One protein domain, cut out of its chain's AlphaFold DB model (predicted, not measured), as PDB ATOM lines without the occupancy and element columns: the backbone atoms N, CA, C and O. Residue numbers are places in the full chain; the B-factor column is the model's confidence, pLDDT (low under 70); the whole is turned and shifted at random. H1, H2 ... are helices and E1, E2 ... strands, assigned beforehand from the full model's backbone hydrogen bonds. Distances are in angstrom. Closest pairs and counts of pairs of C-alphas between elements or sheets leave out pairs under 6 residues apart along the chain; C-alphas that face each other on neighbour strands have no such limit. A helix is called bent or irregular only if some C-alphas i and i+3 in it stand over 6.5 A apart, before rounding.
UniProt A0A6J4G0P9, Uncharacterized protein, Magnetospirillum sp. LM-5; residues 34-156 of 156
ATOM      1  N   PRO A  34     -17.336  26.578  14.348       91.88
ATOM      2  CA  PRO A  34     -18.471  25.809  13.854       91.88
ATOM      3  C   PRO A  34     -19.697  25.885  14.776       91.88
ATOM      4  O   PRO A  34     -20.758  25.379  14.412       91.88
ATOM      5  N   ALA A  35     -19.592  26.480  15.973       94.12
ATOM      6  CA  ALA A  35     -20.665  26.457  16.966       94.12
ATOM      7  C   ALA A  35     -22.007  27.028  16.462       94.12
ATOM      8  O   ALA A  35     -23.038  26.421  16.767       94.12
ATOM      9  N   PRO A  36     -22.056  28.133  15.683       94.62
ATOM     10  CA  PRO A  36     -23.324  28.658  15.179       94.62
ATOM     11  C   PRO A  36     -24.034  27.680  14.236       94.62
ATOM     12  O   PRO A  36     -25.241  27.469  14.368       94.62
ATOM     13  N   LEU A  37     -23.290  27.045  13.326       92.38
ATOM     14  CA  LEU A  37     -23.821  26.027  12.420       92.38
ATOM     15  C   LEU A  37     -24.254  24.767  13.169       92.38
ATOM     16  O   LEU A  37     -25.360  24.281  12.942       92.38
ATOM     17  N   ASN A  38     -23.439  24.270  14.099       92.00
ATOM     18  CA  ASN A  38     -23.784  23.091  14.899       92.00
ATOM     19  C   ASN A  38     -25.086  23.315  15.671       92.00
ATOM     20  O   ASN A  38     -25.996  22.492  15.610       92.00
ATOM     21  N   LYS A  39     -25.224  24.487  16.301       93.69
ATOM     22  CA  LYS A  39     -26.451  24.880  16.997       93.69
ATOM     23  C   LYS A  39     -27.662  24.939  16.064       93.69
ATOM     24  O   LYS A  39     -28.757  24.555  16.460       93.69
ATOM     25  N   TYR A  40     -27.496  25.424  14.833       90.88
ATOM     26  CA  TYR A  40     -28.572  25.391  13.840       90.88
ATOM     27  C   TYR A  40     -28.983  23.946  13.515       90.88
ATOM     28  O   TYR A  40     -30.171  23.609  13.529       90.88
ATOM     29  N   ARG A  41     -27.992  23.076  13.287       86.12
ATOM     30  CA  ARG A  41     -28.186  21.672  12.902       86.12
ATOM     31  C   ARG A  41     -28.883  20.827  13.965       86.12
ATOM     32  O   ARG A  41     -29.611  19.916  13.589       86.12
ATOM     33  N   GLU A  42     -28.764  21.160  15.251       89.31
ATOM     34  CA  GLU A  42     -29.493  20.483  16.342       89.31
ATOM     35  C   GLU A  42     -31.018  20.465  16.143       89.31
ATOM     36  O   GLU A  42     -31.700  19.556  16.612       89.31
ATOM     37  N   THR A  43     -31.560  21.466  15.447       85.38
ATOM     38  CA  THR A  43     -33.006  21.604  15.196       85.38
ATOM     39  C   THR A  43     -33.364  21.523  13.714       85.38
ATOM     40  O   THR A  43     -34.504  21.789  13.327       85.38
ATOM     41  N   PHE A  44     -32.394  21.169  12.870       84.75
ATOM     42  CA  PHE A  44     -32.575  21.133  11.430       84.75
ATOM     43  C   PHE A  44     -33.509  19.994  11.019       84.75
ATOM     44  O   PHE A  44     -33.351  18.839  11.412       84.75
ATOM     45  N   VAL A  45     -34.469  20.336  10.166       82.25
ATOM     46  CA  VAL A  45     -35.359  19.391   9.499       82.25
ATOM     47  C   VAL A  45     -35.326  19.731   8.021       82.25
ATOM     48  O   VAL A  45     -35.584  20.877   7.650       82.25
ATOM     49  N   ALA A  46     -35.021  18.745   7.179       79.88
ATOM     50  CA  ALA A  46     -34.977  18.939   5.738       79.88
ATOM     51  C   ALA A  46     -36.363  19.343   5.208       79.88
ATOM     52  O   ALA A  46     -37.321  18.574   5.290       79.88
ATOM     53  N   LYS A  47     -36.463  20.564   4.674       83.19
ATOM     54  CA  LYS A  47     -37.696  21.127   4.087       83.19
ATOM     55  C   LYS A  47     -37.697  21.118   2.562       83.19
ATOM     56  O   LYS A  47     -38.756  21.255   1.959       83.19
ATOM     57  N   TYR A  48     -36.520  20.987   1.961       80.69
ATOM     58  CA  TYR A  48     -36.293  21.132   0.530       80.69
ATOM     59  C   TYR A  48     -35.581  19.900  -0.008       80.69
ATOM     60  O   TYR A  48     -34.818  19.241   0.706       80.69
ATOM     61  N   ARG A  49     -35.809  19.587  -1.284       77.94
ATOM     62  CA  ARG A  49     -34.990  18.589  -1.972       77.94
ATOM     63  C   ARG A  49     -33.617  19.190  -2.237       77.94
ATOM     64  O   ARG A  49     -33.507  20.361  -2.579       77.94
ATOM     65  N   ARG A  50     -32.568  18.374  -2.138       75.38
ATOM     66  CA  ARG A  50     -31.173  18.808  -2.339       75.38
ATOM     67  C   ARG A  50     -30.984  19.569  -3.657       75.38
ATOM     68  O   ARG A  50     -30.399  20.647  -3.682       75.38
ATOM     69  N   GLU A  51     -31.561  19.046  -4.734       75.12
ATOM     70  CA  GLU A  51     -31.560  19.656  -6.069       75.12
ATOM     71  C   GLU A  51     -32.120  21.088  -6.113       75.12
ATOM     72  O   GLU A  51     -31.625  21.918  -6.870       75.12
ATOM     73  N   GLU A  52     -33.087  21.418  -5.253       80.75
ATOM     74  CA  GLU A  52     -33.706  22.751  -5.177       80.75
ATOM     75  C   GLU A  52     -32.775  23.789  -4.536       80.75
ATOM     76  O   GLU A  52     -33.049  24.990  -4.573       80.75
ATOM     77  N   CYS A  53     -31.673  23.332  -3.947       88.12
ATOM     78  CA  CYS A  53     -30.739  24.120  -3.160       88.12
ATOM     79  C   CYS A  53     -29.379  24.294  -3.854       88.12
ATOM     80  O   CYS A  53     -28.438  24.804  -3.246       88.12
ATOM     81  N   LEU A  54     -29.270  23.874  -5.120       89.50
ATOM     82  CA  LEU A  54     -28.065  23.997  -5.934       89.50
ATOM     83  C   LEU A  54     -27.930  25.408  -6.525       89.50
ATOM     84  O   LEU A  54     -28.899  26.008  -7.002       89.50
ATOM     85  N   VAL A  55     -26.701  25.915  -6.527       92.50
ATOM     86  CA  VAL A  55     -26.311  27.199  -7.108       92.50
ATOM     87  C   VAL A  55     -25.083  26.998  -7.984       92.50
ATOM     88  O   VAL A  55     -24.085  26.443  -7.527       92.50
ATOM     89  N   ARG A  56     -25.137  27.488  -9.228       92.56
ATOM     90  CA  ARG A  56     -23.949  27.642 -10.078       92.56
ATOM     91  C   ARG A  56     -23.341  29.017  -9.869       92.56
ATOM     92  O   ARG A  56     -24.033  30.033  -9.842       92.56
ATOM     93  N   ILE A  57     -22.025  29.027  -9.765       94.75
ATOM     94  CA  ILE A  57     -21.197  30.205  -9.618       94.75
ATOM     95  C   ILE A  57     -20.159  30.154 -10.732       94.75
ATOM     96  O   ILE A  57     -19.274  29.303 -10.738       94.75
ATOM     97  N   ASP A  58     -20.274  31.069 -11.681       94.44
ATOM     98  CA  ASP A  58     -19.288  31.252 -12.738       94.44
ATOM     99  C   ASP A  58     -18.161  32.152 -12.196       94.44
ATOM    100  O   ASP A  58     -18.414  33.096 -11.441       94.44
ATOM    101  N   PHE A  59     -16.905  31.892 -12.545       94.31
ATOM    102  CA  PHE A  59     -15.790  32.729 -12.114       94.31
ATOM    103  C   PHE A  59     -14.766  32.993 -13.203       94.31
ATOM    104  O   PHE A  59     -14.463  32.168 -14.060       94.31
ATOM    105  N   THR A  60     -14.169  34.177 -13.113       92.31
ATOM    106  CA  THR A  60     -13.021  34.552 -13.936       92.31
ATOM    107  C   THR A  60     -11.776  34.601 -13.074       92.31
ATOM    108  O   THR A  60     -11.768  35.268 -12.034       92.31
ATOM    109  N   TYR A  61     -10.715  33.950 -13.539       90.50
ATOM    110  CA  TYR A  61      -9.417  33.958 -12.889       90.50
ATOM    111  C   TYR A  61      -8.307  34.107 -13.928       90.50
ATOM    112  O   TYR A  61      -8.250  33.371 -14.910       90.50
ATOM    113  N   LYS A  62      -7.428  35.090 -13.722       80.69
ATOM    114  CA  LYS A  62      -6.241  35.306 -14.559       80.69
ATOM    115  C   LYS A  62      -5.017  34.814 -13.796       80.69
ATOM    116  O   LYS A  62      -4.450  35.564 -13.006       80.69
ATOM    117  N   GLY A  63      -4.657  33.550 -13.985       86.69
ATOM    118  CA  GLY A  63      -3.492  32.939 -13.352       86.69
ATOM    119  C   GLY A  63      -3.556  31.418 -13.358       86.69
ATOM    120  O   GLY A  63      -4.511  30.823 -13.849       86.69
ATOM    121  N   GLU A  64      -2.540  30.802 -12.766       90.75
ATOM    122  CA  GLU A  64      -2.528  29.368 -12.492       90.75
ATOM    123  C   GLU A  64      -3.398  29.055 -11.272       90.75
ATOM    124  O   GLU A  64      -3.291  29.716 -10.227       90.75
ATOM    125  N   TRP A  65      -4.310  28.094 -11.425       93.06
ATOM    126  CA  TRP A  65      -5.130  27.619 -10.320       93.06
ATOM    127  C   TRP A  65      -4.280  26.710  -9.434       93.06
ATOM    128  O   TRP A  65      -3.810  25.674  -9.886       93.06
ATOM    129  N   THR A  66      -4.068  27.110  -8.182       93.25
ATOM    130  CA  THR A  66      -3.192  26.398  -7.237       93.25
ATOM    131  C   THR A  66      -3.996  25.823  -6.079       93.25
ATOM    132  O   THR A  66      -5.043  26.369  -5.723       93.25
ATOM    133  N   ASP A  67      -3.468  24.797  -5.415       91.56
ATOM    134  CA  ASP A  67      -4.097  24.214  -4.220       91.56
ATOM    135  C   ASP A  67      -4.310  25.257  -3.121       91.56
ATOM    136  O   ASP A  67      -5.382  25.342  -2.533       91.56
ATOM    137  N   LYS A  68      -3.343  26.162  -2.928       90.38
ATOM    138  CA  LYS A  68      -3.461  27.275  -1.974       90.38
ATOM    139  C   LYS A  68      -4.621  28.220  -2.304       90.38
ATOM    140  O   LYS A  68      -5.223  28.806  -1.402       90.38
ATOM    141  N   LEU A  69      -4.912  28.429  -3.590       91.75
ATOM    142  CA  LEU A  69      -6.074  29.212  -4.001       91.75
ATOM    143  C   LEU A  69      -7.367  28.434  -3.747       91.75
ATOM    144  O   LEU A  69      -8.311  29.006  -3.206       91.75
ATOM    145  N   ASN A  70      -7.386  27.144  -4.080       91.94
ATOM    146  CA  ASN A  70      -8.521  26.265  -3.824       91.94
ATOM    147  C   ASN A  70      -8.882  26.225  -2.328       91.94
ATOM    148  O   ASN A  70     -10.022  26.492  -1.955       91.94
ATOM    149  N   GLU A  71      -7.889  26.011  -1.463       91.44
ATOM    150  CA  GLU A  71      -8.032  26.042  -0.005       91.44
ATOM    151  C   GLU A  71      -8.570  27.382   0.491       91.44
ATOM    152  O   GLU A  71      -9.417  27.421   1.381       91.44
ATOM    153  N   ARG A  72      -8.119  28.500  -0.087       91.69
ATOM    154  CA  ARG A  72      -8.613  29.830   0.282       91.69
ATOM    155  C   ARG A  72     -10.088  30.004  -0.060       91.69
ATOM    156  O   ARG A  72     -10.839  30.498   0.780       91.69
ATOM    157  N   VAL A  73     -10.491  29.633  -1.275       94.00
ATOM    158  CA  VAL A  73     -11.890  29.700  -1.727       94.00
ATOM    159  C   VAL A  73     -12.760  28.827  -0.827       94.00
ATOM    160  O   VAL A  73     -13.729  29.322  -0.250       94.00
ATOM    161  N   PHE A  74     -12.348  27.577  -0.612       92.62
ATOM    162  CA  PHE A  74     -13.040  26.639   0.263       92.62
ATOM    163  C   PHE A  74     -13.172  27.164   1.691       92.62
ATOM    164  O   PHE A  74     -14.266  27.215   2.244       92.62
ATOM    165  N   ARG A  75     -12.071  27.615   2.293       91.88
ATOM    166  CA  ARG A  75     -12.051  28.119   3.668       91.88
ATOM    167  C   ARG A  75     -12.907  29.371   3.834       91.88
ATOM    168  O   ARG A  75     -13.509  29.566   4.888       91.88
ATOM    169  N   ASN A  76     -12.961  30.227   2.816       93.69
ATOM    170  CA  ASN A  76     -13.832  31.392   2.823       93.69
ATOM    171  C   ASN A  76     -15.314  30.984   2.782       93.69
ATOM    172  O   ASN A  76     -16.093  31.516   3.569       93.69
ATOM    173  N   LEU A  77     -15.681  30.015   1.934       94.94
ATOM    174  CA  LEU A  77     -17.038  29.462   1.883       94.94
ATOM    175  C   LEU A  77     -17.427  28.781   3.199       94.94
ATOM    176  O   LEU A  77     -18.476  29.086   3.758       94.94
ATOM    177  N   MET A  78     -16.546  27.929   3.729       93.56
ATOM    178  CA  MET A  78     -16.706  27.273   5.029       93.56
ATOM    179  C   MET A  78     -17.013  28.284   6.126       93.56
ATOM    180  O   MET A  78     -17.983  28.125   6.854       93.56
ATOM    181  N   ARG A  79     -16.204  29.344   6.233       93.50
ATOM    182  CA  ARG A  79     -16.415  30.383   7.241       93.50
ATOM    183  C   ARG A  79     -17.745  31.094   7.046       93.50
ATOM    184  O   ARG A  79     -18.461  31.307   8.017       93.50
ATOM    185  N   PHE A  80     -18.058  31.471   5.811       94.88
ATOM    186  CA  PHE A  80     -19.301  32.165   5.512       94.88
ATOM    187  C   PHE A  80     -20.516  31.339   5.939       94.88
ATOM    188  O   PHE A  80     -21.411  31.867   6.585       94.88
ATOM    189  N   ILE A  81     -20.528  30.038   5.656       95.00
ATOM    190  CA  ILE A  81     -21.634  29.164   6.057       95.00
ATOM    191  C   ILE A  81     -21.614  28.899   7.565       95.00
ATOM    192  O   ILE A  81     -22.643  29.032   8.215       95.00
ATOM    193  N   ALA A  82     -20.455  28.580   8.144       94.06
ATOM    194  CA  ALA A  82     -20.352  28.219   9.556       94.06
ATOM    195  C   ALA A  82     -20.682  29.378  10.511       94.06
ATOM    196  O   ALA A  82     -21.287  29.157  11.559       94.06
ATOM    197  N   GLU A  83     -20.284  30.601  10.151       94.06
ATOM    198  CA  GLU A  83     -20.319  31.759  11.048       94.06
ATOM    199  C   GLU A  83     -21.304  32.843  10.592       94.06
ATOM    200  O   GLU A  83     -22.086  33.336  11.404       94.06
ATOM    201  N   ASP A  84     -21.290  33.218   9.307       94.31
ATOM    202  CA  ASP A  84     -22.072  34.361   8.808       94.31
ATOM    203  C   ASP A  84     -23.508  33.966   8.414       94.31
ATOM    204  O   ASP A  84     -24.446  34.762   8.541       94.31
ATOM    205  N   ARG A  85     -23.692  32.744   7.901       94.94
ATOM    206  CA  ARG A  85     -24.956  32.221   7.363       94.94
ATOM    207  C   ARG A  85     -25.255  30.779   7.821       94.94
ATOM    208  O   ARG A  85     -25.605  29.952   6.983       94.94
ATOM    209  N   PRO A  86     -25.225  30.464   9.129       94.00
ATOM    210  CA  PRO A  86     -25.460  29.099   9.619       94.00
ATOM    211  C   PRO A  86     -26.831  28.528   9.237       94.00
ATOM    212  O   PRO A  86     -26.992  27.315   9.137       94.00
ATOM    213  N   GLN A  87     -27.819  29.386   8.965       91.88
ATOM    214  CA  GLN A  87     -29.156  28.972   8.541       91.88
ATOM    215  C   GLN A  87     -29.224  28.346   7.140       91.88
ATOM    216  O   GLN A  87     -30.272  27.824   6.780       91.88
ATOM    217  N   THR A  88     -28.148  28.375   6.343       90.69
ATOM    218  CA  THR A  88     -28.082  27.579   5.102       90.69
ATOM    219  C   THR A  88     -27.920  26.085   5.384       90.69
ATOM    220  O   THR A  88     -28.038  25.268   4.473       90.69
ATOM    221  N   GLY A  89     -27.643  25.724   6.642       88.06
ATOM    222  CA  GLY A  89     -27.383  24.362   7.074       88.06
ATOM    223  C   GLY A  89     -26.054  23.829   6.543       88.06
ATOM    224  O   GLY A  89     -25.110  24.584   6.302       88.06
ATOM    225  N   GLY A  90     -25.982  22.508   6.392       86.06
ATOM    226  CA  GLY A  90     -24.838  21.861   5.766       86.06
ATOM    227  C   GLY A  90     -24.696  22.289   4.309       86.06
ATOM    228  O   GLY A  90     -25.635  22.790   3.685       86.06
ATOM    229  N   PHE A  91     -23.517  22.064   3.746       89.00
ATOM    230  CA  PHE A  91     -23.296  22.316   2.334       89.00
ATOM    231  C   PHE A  91     -22.343  21.309   1.720       89.00
ATOM    232  O   PHE A  91     -21.556  20.652   2.405       89.00
ATOM    233  N   TRP A  92     -22.413  21.254   0.402       87.94
ATOM    234  CA  TRP A  92     -21.482  20.573  -0.465       87.94
ATOM    235  C   TRP A  92     -21.058  21.535  -1.576       87.94
ATOM    236  O   TRP A  92     -21.799  22.452  -1.943       87.94
ATOM    237  N   TRP A  93     -19.862  21.343  -2.118       89.44
ATOM    238  CA  TRP A  93     -19.378  22.136  -3.237       89.44
ATOM    239  C   TRP A  93     -18.483  21.310  -4.161       89.44
ATOM    240  O   TRP A  93     -17.807  20.379  -3.727       89.44
ATOM    241  N   THR A  94     -18.439  21.703  -5.429       88.69
ATOM    242  CA  THR A  94     -17.387  21.308  -6.370       88.69
ATOM    243  C   THR A  94     -16.925  22.528  -7.139       88.69
ATOM    244  O   THR A  94     -17.669  23.498  -7.305       88.69
ATOM    245  N   LEU A  95     -15.689  22.483  -7.612       89.38
ATOM    246  CA  LEU A  95     -15.086  23.555  -8.374       89.38
ATOM    247  C   LEU A  95     -14.276  22.965  -9.523       89.38
ATOM    248  O   LEU A  95     -13.426  22.101  -9.325       89.38
ATOM    249  N   SER A  96     -14.536  23.481 -10.718       88.94
ATOM    250  CA  SER A  96     -13.889  23.141 -11.978       88.94
ATOM    251  C   SER A  96     -13.132  24.371 -12.498       88.94
ATOM    252  O   SER A  96     -13.727  25.259 -13.118       88.94
ATOM    253  N   PRO A  97     -11.808  24.472 -12.253       89.00
ATOM    254  CA  PRO A  97     -10.996  25.581 -12.761       89.00
ATOM    255  C   PRO A  97     -10.973  25.653 -14.283       89.00
ATOM    256  O   PRO A  97     -10.929  26.746 -14.841       89.00
ATOM    257  N   ALA A  98     -11.019  24.493 -14.943       87.50
ATOM    258  CA  ALA A  98     -11.003  24.385 -16.396       87.50
ATOM    259  C   ALA A  98     -12.253  25.004 -17.039       87.50
ATOM    260  O   ALA A  98     -12.157  25.623 -18.094       87.50
ATOM    261  N   GLU A  99     -13.408  24.866 -16.387       88.19
ATOM    262  CA  GLU A  99     -14.683  25.396 -16.880       88.19
ATOM    263  C   GLU A  99     -14.985  26.795 -16.333       88.19
ATOM    264  O   GLU A  99     -15.914  27.451 -16.797       88.19
ATOM    265  N   GLY A 100     -14.200  27.277 -15.361       91.06
ATOM    266  CA  GLY A 100     -14.481  28.532 -14.666       91.06
ATOM    267  C   GLY A 100     -15.781  28.458 -13.869       91.06
ATOM    268  O   GLY A 100     -16.507  29.446 -13.787       91.06
ATOM    269  N   GLN A 101     -16.106  27.282 -13.330       91.38
ATOM    270  CA  GLN A 101     -17.386  27.015 -12.684       91.38
ATOM    271  C   GLN A 101     -17.212  26.391 -11.312       91.38
ATOM    272  O   GLN A 101     -16.345  25.556 -11.068       91.38
ATOM    273  N   MET A 102     -18.069  26.808 -10.398       92.31
ATOM    274  CA  MET A 102     -18.213  26.258  -9.066       92.31
ATOM    275  C   MET A 102     -19.691  25.993  -8.827       92.31
ATOM    276  O   MET A 102     -20.547  26.788  -9.208       92.31
ATOM    277  N   PHE A 103     -19.995  24.886  -8.173       91.50
ATOM    278  CA  PHE A 103     -21.344  24.571  -7.742       91.50
ATOM    279  C   PHE A 103     -21.352  24.471  -6.229       91.50
ATOM    280  O   PHE A 103     -20.472  23.845  -5.644       91.50
ATOM    281  N   VAL A 104     -22.346  25.092  -5.606       92.19
ATOM    282  CA  VAL A 104     -22.578  25.013  -4.166       92.19
ATOM    283  C   VAL A 104     -23.999  24.536  -3.951       92.19
ATOM    284  O   VAL A 104     -24.937  25.097  -4.514       92.19
ATOM    285  N   GLN A 105     -24.156  23.506  -3.135       90.62
ATOM    286  CA  GLN A 105     -25.451  23.026  -2.693       90.62
ATOM    287  C   GLN A 105     -25.548  23.212  -1.185       90.62
ATOM    288  O   GLN A 105     -24.698  22.723  -0.449       90.62
ATOM    289  N   ILE A 106     -26.576  23.922  -0.737       90.75
ATOM    290  CA  ILE A 106     -26.881  24.108   0.687       90.75
ATOM    291  C   ILE A 106     -28.017  23.171   1.110       90.75
ATOM    292  O   ILE A 106     -28.725  22.643   0.255       90.75
ATOM    293  N   SER A 107     -28.189  22.915   2.406       88.19
ATOM    294  CA  SER A 107     -29.212  21.978   2.893       88.19
ATOM    295  C   SER A 107     -30.508  22.659   3.341       88.19
ATOM    296  O   SER A 107     -31.506  21.975   3.563       88.19
ATOM    297  N   ASP A 108     -30.504  23.982   3.515       89.50
ATOM    298  CA  ASP A 108     -31.666  24.763   3.940       89.50
ATOM    299  C   ASP A 108     -31.666  26.187   3.356       89.50
ATOM    300  O   ASP A 108     -30.719  26.614   2.700       89.50
ATOM    301  N   ASP A 109     -32.761  26.917   3.585       91.00
ATOM    302  CA  ASP A 109     -33.015  28.278   3.092       91.00
ATOM    303  C   ASP A 109     -32.848  28.397   1.563       91.00
ATOM    304  O   ASP A 109     -32.394  29.400   1.005       91.00
ATOM    305  N   CYS A 110     -33.249  27.336   0.860       90.19
ATOM    306  CA  CYS A 110     -33.086  27.177  -0.581       90.19
ATOM    307  C   CYS A 110     -33.775  28.264  -1.426       90.19
ATOM    308  O   CYS A 110     -33.222  28.613  -2.471       90.19
ATOM    309  N   PRO A 111     -34.907  28.878  -1.014       92.19
ATOM    310  CA  PRO A 111     -35.455  30.047  -1.705       92.19
ATOM    311  C   PRO A 111     -34.494  31.242  -1.759       92.19
ATOM    312  O   PRO A 111     -34.592  32.054  -2.674       92.19
ATOM    313  N   ARG A 112     -33.551  31.341  -0.813       94.00
ATOM    314  CA  ARG A 112     -32.567  32.430  -0.708       94.00
ATOM    315  C   ARG A 112     -31.153  32.020  -1.119       94.00
ATOM    316  O   ARG A 112     -30.223  32.807  -0.972       94.00
ATOM    317  N   ARG A 113     -30.971  30.813  -1.661       93.00
ATOM    318  CA  ARG A 113     -29.655  30.251  -2.016       93.00
ATOM    319  C   ARG A 113     -28.794  31.177  -2.881       93.00
ATOM    320  O   ARG A 113     -27.606  31.333  -2.611       93.00
ATOM    321  N   TYR A 114     -29.392  31.826  -3.880       95.00
ATOM    322  CA  TYR A 114     -28.673  32.731  -4.774       95.00
ATOM    323  C   TYR A 114     -28.192  33.978  -4.027       95.00
ATOM    324  O   TYR A 114     -27.048  34.389  -4.198       95.00
ATOM    325  N   ASP A 115     -29.018  34.530  -3.137       96.75
ATOM    326  CA  ASP A 115     -28.648  35.681  -2.312       96.75
ATOM    327  C   ASP A 115     -27.511  35.339  -1.349       96.75
ATOM    328  O   ASP A 115     -26.544  36.092  -1.252       96.75
ATOM    329  N   HIS A 116     -27.562  34.166  -0.710       96.50
ATOM    330  CA  HIS A 116     -26.467  33.698   0.146       96.50
ATOM    331  C   HIS A 116     -25.159  33.582  -0.628       96.50
ATOM    332  O   HIS A 116     -24.122  34.045  -0.160       96.50
ATOM    333  N   MET A 117     -25.192  33.009  -1.832       96.88
ATOM    334  CA  MET A 117     -23.980  32.865  -2.639       96.88
ATOM    335  C   MET A 117     -23.479  34.206  -3.188       96.88
ATOM    336  O   MET A 117     -22.271  34.384  -3.350       96.88
ATOM    337  N   ARG A 118     -24.363  35.181  -3.427       97.38
ATOM    338  CA  ARG A 118     -23.959  36.548  -3.796       97.38
ATOM    339  C   ARG A 118     -23.296  37.259  -2.631       97.38
ATOM    340  O   ARG A 118     -22.265  37.899  -2.821       97.38
ATOM    341  N   ASP A 119     -23.853  37.121  -1.435       97.12
ATOM    342  CA  ASP A 119     -23.275  37.665  -0.210       97.12
ATOM    343  C   ASP A 119     -21.896  37.060   0.067       97.12
ATOM    344  O   ASP A 119     -20.961  37.790   0.415       97.12
ATOM    345  N   TRP A 120     -21.749  35.751  -0.152       96.50
ATOM    346  CA  TRP A 120     -20.465  35.065  -0.093       96.50
ATOM    347  C   TRP A 120     -19.478  35.627  -1.122       96.50
ATOM    348  O   TRP A 120     -18.395  36.073  -0.746       96.50
ATOM    349  N   ALA A 121     -19.861  35.684  -2.402       96.19
ATOM    350  CA  ALA A 121     -19.017  36.207  -3.475       96.19
ATOM    351  C   ALA A 121     -18.581  37.656  -3.202       96.19
ATOM    352  O   ALA A 121     -17.412  38.007  -3.378       96.19
ATOM    353  N   ALA A 122     -19.489  38.493  -2.692       94.31
ATOM    354  CA  ALA A 122     -19.186  39.853  -2.266       94.31
ATOM    355  C   ALA A 122     -18.242  39.883  -1.050       94.31
ATOM    356  O   ALA A 122     -17.361  40.740  -0.976       94.31
ATOM    357  N   SER A 123     -18.397  38.961  -0.095       91.44
ATOM    358  CA  SER A 123     -17.489  38.806   1.049       91.44
ATOM    359  C   SER A 123     -16.081  38.406   0.622       91.44
ATOM    360  O   SER A 123     -15.109  38.990   1.107       91.44
ATOM    361  N   PHE A 124     -15.968  37.480  -0.332       92.88
ATOM    362  CA  PHE A 124     -14.698  37.097  -0.938       92.88
ATOM    363  C   PHE A 124     -14.057  38.287  -1.658       92.88
ATOM    364  O   PHE A 124     -12.910  38.619  -1.371       92.88
ATOM    365  N   ALA A 125     -14.819  38.996  -2.498       91.75
ATOM    366  CA  ALA A 125     -14.342  40.147  -3.269       91.75
ATOM    367  C   ALA A 125     -13.827  41.305  -2.397       91.75
ATOM    368  O   ALA A 125     -12.886  41.995  -2.773       91.75
ATOM    369  N   ARG A 126     -14.400  41.514  -1.201       87.62
ATOM    370  CA  ARG A 126     -13.908  42.523  -0.242       87.62
ATOM    371  C   ARG A 126     -12.517  42.208   0.316       87.62
ATOM    372  O   ARG A 126     -11.851  43.117   0.804       87.62
ATOM    373  N   ARG A 127     -12.106  40.937   0.308       84.12
ATOM    374  CA  ARG A 127     -10.814  40.473   0.842       84.12
ATOM    375  C   ARG A 127      -9.818  40.125  -0.265       84.12
ATOM    376  O   ARG A 127      -8.609  40.191  -0.052       84.12
ATOM    377  N   HIS A 128     -10.320  39.743  -1.434       86.00
ATOM    378  CA  HIS A 128      -9.539  39.216  -2.541       86.00
ATOM    379  C   HIS A 128     -10.097  39.719  -3.877       86.00
ATOM    380  O   HIS A 128     -11.236  39.432  -4.226       86.00
ATOM    381  N   ASP A 129      -9.270  40.395  -4.674       79.50
ATOM    382  CA  ASP A 129      -9.703  40.943  -5.970       79.50
ATOM    383  C   ASP A 129      -9.858  39.889  -7.091       79.50
ATOM    384  O   ASP A 129     -10.399  40.190  -8.161       79.50
ATOM    385  N   ASN A 130      -9.344  38.669  -6.879       84.44
ATOM    386  CA  ASN A 130      -9.264  37.583  -7.862       84.44
ATOM    387  C   ASN A 130      -9.188  36.216  -7.136       84.44
ATOM    388  O   ASN A 130      -8.413  36.116  -6.176       84.44
ATOM    389  N   PRO A 131      -9.900  35.154  -7.572       92.12
ATOM    390  CA  PRO A 131     -10.917  35.092  -8.632       92.12
ATOM    391  C   PRO A 131     -12.143  35.959  -8.347       92.12
ATOM    392  O   PRO A 131     -12.462  36.253  -7.198       92.12
ATOM    393  N   ARG A 132     -12.833  36.368  -9.416       93.81
ATOM    394  CA  ARG A 132     -14.128  37.053  -9.323       93.81
ATOM    395  C   ARG A 132     -15.245  36.063  -9.577       93.81
ATOM    396  O   ARG A 132     -15.283  35.474 -10.652       93.81
ATOM    397  N   PHE A 133     -16.140  35.937  -8.608       96.00
ATOM    398  CA  PHE A 133     -17.284  35.034  -8.646       96.00
ATOM    399  C   PHE A 133     -18.558  35.780  -9.043       96.00
ATOM    400  O   PHE A 133     -18.817  36.882  -8.560       96.00
ATOM    401  N   THR A 134     -19.356  35.161  -9.906       95.88
ATOM    402  CA  THR A 134     -20.661  35.635 -10.367       95.88
ATOM    403  C   THR A 134     -21.669  34.517 -10.162       95.88
ATOM    404  O   THR A 134     -21.510  33.421 -10.687       95.88
ATOM    405  N   VAL A 135     -22.709  34.785  -9.381       95.50
ATOM    406  CA  VAL A 135     -23.768  33.805  -9.131       95.50
ATOM    407  C   VAL A 135     -24.744  33.816 -10.295       95.50
ATOM    408  O   VAL A 135     -25.255  34.878 -10.653       95.50
ATOM    409  N   SER A 136     -25.004  32.642 -10.864       88.88
ATOM    410  CA  SER A 136     -26.054  32.467 -11.859       88.88
ATOM    411  C   SER A 136     -27.386  32.167 -11.176       88.88
ATOM    412  O   SER A 136     -27.448  31.325 -10.281       88.88
ATOM    413  N   ASP A 137     -28.444  32.825 -11.646       83.56
ATOM    414  CA  ASP A 137     -29.831  32.551 -11.245       83.56
ATOM    415  C   ASP A 137     -30.475  31.436 -12.074       83.56
ATOM    416  O   ASP A 137     -31.638  31.085 -11.855       83.56
ATOM    417  N   ASP A 138     -29.739  30.878 -13.038       80.31
ATOM    418  CA  ASP A 138     -30.245  29.806 -13.878       80.31
ATOM    419  C   ASP A 138     -30.646  28.607 -13.011       80.31
ATOM    420  O   ASP A 138     -29.974  28.227 -12.042       80.31
ATOM    421  N   HIS A 139     -31.756  27.973 -13.385       69.56
ATOM    422  CA  HIS A 139     -32.139  26.708 -12.783       69.56
ATOM    423  C   HIS A 139     -31.226  25.615 -13.338       69.56
ATOM    424  O   HIS A 139     -31.333  25.226 -14.503       69.56
ATOM    425  N   VAL A 140     -30.305  25.138 -12.510       70.69
ATOM    426  CA  VAL A 140     -29.354  24.097 -12.890       70.69
ATOM    427  C   VAL A 140     -29.926  22.748 -12.495       70.69
ATOM    428  O   VAL A 140     -30.244  22.518 -11.332       70.69
ATOM    429  N   LYS A 141     -30.060  21.848 -13.472       67.00
ATOM    430  CA  LYS A 141     -30.351  20.446 -13.172       67.00
ATOM    431  C   LYS A 141     -29.100  19.813 -12.563       67.00
ATOM    432  O   LYS A 141     -28.031  19.993 -13.149       67.00
ATOM    433  N   PRO A 142     -29.214  19.072 -11.451       64.00
ATOM    434  CA  PRO A 142     -28.093  18.307 -10.933       64.00
ATOM    435  C   PRO A 142     -27.557  17.369 -12.024       64.00
ATOM    436  O   PRO A 142     -28.296  16.557 -12.572       64.00
ATOM    437  N   GLY A 143     -26.286  17.523 -12.389       60.44
ATOM    438  CA  GLY A 143     -25.512  16.511 -13.099       60.44
ATOM    439  C   GLY A 143     -24.907  15.480 -12.133       60.44
ATOM    440  O   GLY A 143     -25.008  15.651 -10.912       60.44
ATOM    441  N   PRO A 144     -24.225  14.442 -12.654       61.41
ATOM    442  CA  PRO A 144     -23.617  13.378 -11.843       61.41
ATOM    443  C   PRO A 144     -22.620  13.916 -10.809       61.41
ATOM    444  O   PRO A 144     -22.513  13.380  -9.705       61.41
ATOM    445  N   ASP A 145     -21.955  15.024 -11.133       56.69
ATOM    446  CA  ASP A 145     -21.002  15.684 -10.248       56.69
ATOM    447  C   ASP A 145     -21.673  16.547  -9.176       56.69
ATOM    448  O   ASP A 145     -21.008  16.919  -8.226       56.69
ATOM    449  N   THR A 146     -22.975  16.834  -9.270       56.28
ATOM    450  CA  THR A 146     -23.707  17.779  -8.399       56.28
ATOM    451  C   THR A 146     -24.863  17.134  -7.619       56.28
ATOM    452  O   THR A 146     -25.871  17.783  -7.356       56.28
ATOM    453  N   LEU A 147     -24.667  15.886  -7.180       55.81
ATOM    454  CA  LEU A 147     -25.477  15.163  -6.179       55.81
ATOM    455  C   LEU A 147     -26.684  14.327  -6.645       55.81
ATOM    456  O   LEU A 147     -27.720  14.355  -5.984       55.81
ATOM    457  N   ASP A 148     -26.521  13.450  -7.638       51.34
ATOM    458  CA  ASP A 148     -27.438  12.295  -7.761       51.34
ATOM    459  C   ASP A 148     -27.031  11.089  -6.878       51.34
ATOM    460  O   ASP A 148     -27.822  10.166  -6.680       51.34
ATOM    461  N   HIS A 149     -25.824  11.079  -6.282       45.69
ATOM    462  CA  HIS A 149     -25.258   9.843  -5.701       45.69
ATOM    463  C   HIS A 149     -24.551   9.936  -4.336       45.69
ATOM    464  O   HIS A 149     -23.858   8.991  -3.972       45.69
ATOM    465  N   ARG A 150     -24.681  11.014  -3.545       52.31
ATOM    466  CA  ARG A 150     -23.923  11.118  -2.276       52.31
ATOM    467  C   ARG A 150     -24.808  11.256  -1.040       52.31
ATOM    468  O   ARG A 150     -25.443  12.287  -0.806       52.31
ATOM    469  N   THR A 151     -24.850  10.197  -0.238       48.22
ATOM    470  CA  THR A 151     -25.453  10.173   1.103       48.22
ATOM    471  C   THR A 151     -24.486  10.599   2.210       48.22
ATOM    472  O   THR A 151     -24.976  10.905   3.288       48.22
ATOM    473  N   GLU A 152     -23.171  10.674   1.960       49.38
ATOM    474  CA  GLU A 152     -22.177  10.555   3.047       49.38
ATOM    475  C   GLU A 152     -21.274  11.776   3.333       49.38
ATOM    476  O   GLU A 152     -20.646  11.776   4.377       49.38
ATOM    477  N   ASP A 153     -21.260  12.850   2.527       52.91
ATOM    478  CA  ASP A 153     -20.302  13.967   2.730       52.91
ATOM    479  C   ASP A 153     -20.955  15.363   2.719       52.91
ATOM    480  O   ASP A 153     -20.503  16.288   2.037       52.91
ATOM    481  N   TRP A 154     -22.056  15.538   3.446       55.28
ATOM    482  CA  TRP A 154     -22.379  16.885   3.929       55.28
ATOM    483  C   TRP A 154     -21.434  17.146   5.095       55.28
ATOM    484  O   TRP A 154     -21.115  16.199   5.801       55.28
ATOM    485  N   LEU A 155     -20.943  18.373   5.289       51.88
ATOM    486  CA  LEU A 155     -20.154  18.674   6.489       51.88
ATOM    487  C   LEU A 155     -20.966  18.295   7.738       51.88
ATOM    488  O   LEU A 155     -21.884  19.023   8.130       51.88
ATOM    489  N   ASP A 156     -20.639  17.127   8.289       44.22
ATOM    490  CA  ASP A 156     -21.123  16.571   9.546       44.22
ATOM    491  C   ASP A 156     -20.431  17.204  10.749       44.22
ATOM    492  O   ASP A 156     -19.243  17.583  10.652       44.22
TER     493      ASP A 156
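AT A GLANCE: This is residues 34 to 156 of the 156 residues of an uncharacterized protein of Magnetospirillum sp. LM-5 (UniProt A0A6J4G0P9). A twisted, curled antiparallel sheet of four strands, E2 E3 E1 E4 from edge to edge, has two long helices, H3 and H4, over one face; these two cross steeply and pack on each other. Short H1 packs on the last turns of H3, H2 leads straight into E1, and after E4 a tail without a named element, residues 136 to 156, arcs away and round towards the E2 side. The printed part has 123 residues, in the order H1 H2 E1 H3 E2 E3 H4 E4, a mixed class of helices and strands. It is compact, with a radius of gyration of the C-alphas of 13.9 A and spans of 42 by 30 by 25 A.

HOW THE PARTS SIT: Start at the hairpin of E2, residues 91 to 96, and E3, residues 101 to 106, where N 94 and O 103 are 3.0 A apart. Beside E3 is E1, residues 54 to 60, with N 57 and O 102 at 2.7 A; beside E1 is the edge strand E4, residues 132 to 135, with N 134 and O 58 at 2.7 A. Now look at H3, residues 67 to 84, which runs along the strands over E2 and E3 at a height over the sheet of 10.8 A. H4, residues 110 to 127, runs along the strands over E1 at 7.6 A. H3 and H4 form two layers with the sheet, helices on one face of it. They touch at a steep tilt of 57 degrees, opposite ways, through residues 73 to 80 and 120 to 124 alone; the closest C-alphas, of Phe 80 and Trp 120, are 6.4 A apart. E1, H3, E2 and E3, H4, E4 are split strand-helix-strand units, in each of which two strands that run the same way in the sheet, with a helix between them along the chain, are not neighbours: E3 is between E1 and E2 in the sheet, E1 is between E3 and E4, and both crossovers are right-handed. H1, residues 35 to 41, touches H3 at its residues 81 to 83 alone, closest at the C-alphas of Leu 37 and Ala 82, 5.0 A. H2, residues 50 to 53, only grazes the sheet and touches H4 at Cys 53 and Cys 110, whose C-alphas, the closest, are 4.6 A apart. H1 and H3 have every O i to N i+4 pair within hydrogen-bond range, H4 has 11 of 14, and H2 is too short for such a pair.

IN THESE COORDINATES: Find C-alpha 54 at (-28.065, 23.997, -5.934); from there E1 runs 20.0 A to C-alpha 60. E2 spans 17.1 A, E3 16.7 A and E4 10.2 A, ending at C-alpha 135, (-23.768, 33.805, -9.131). H3 is 24.4 A long and H4 26.0 A; H4 is irregular, with C-alphas 111 and 114 7.9 A apart. H1, 9.8 A, begins at C-alpha 35, (-20.665, 26.457, 16.966), and H2 spans 5.4 A.

THE WHOLE: The two C-alphas farthest apart, of Thr 43 and Gly 63, are 42.6 A apart. The printed part has no cut, and no link between named elements is long. Look to the tail for low confidence: residue 139 and residues 141 to 156, the last being the chain's last, have pLDDT under 70, while the mean of the printed part is 85.4.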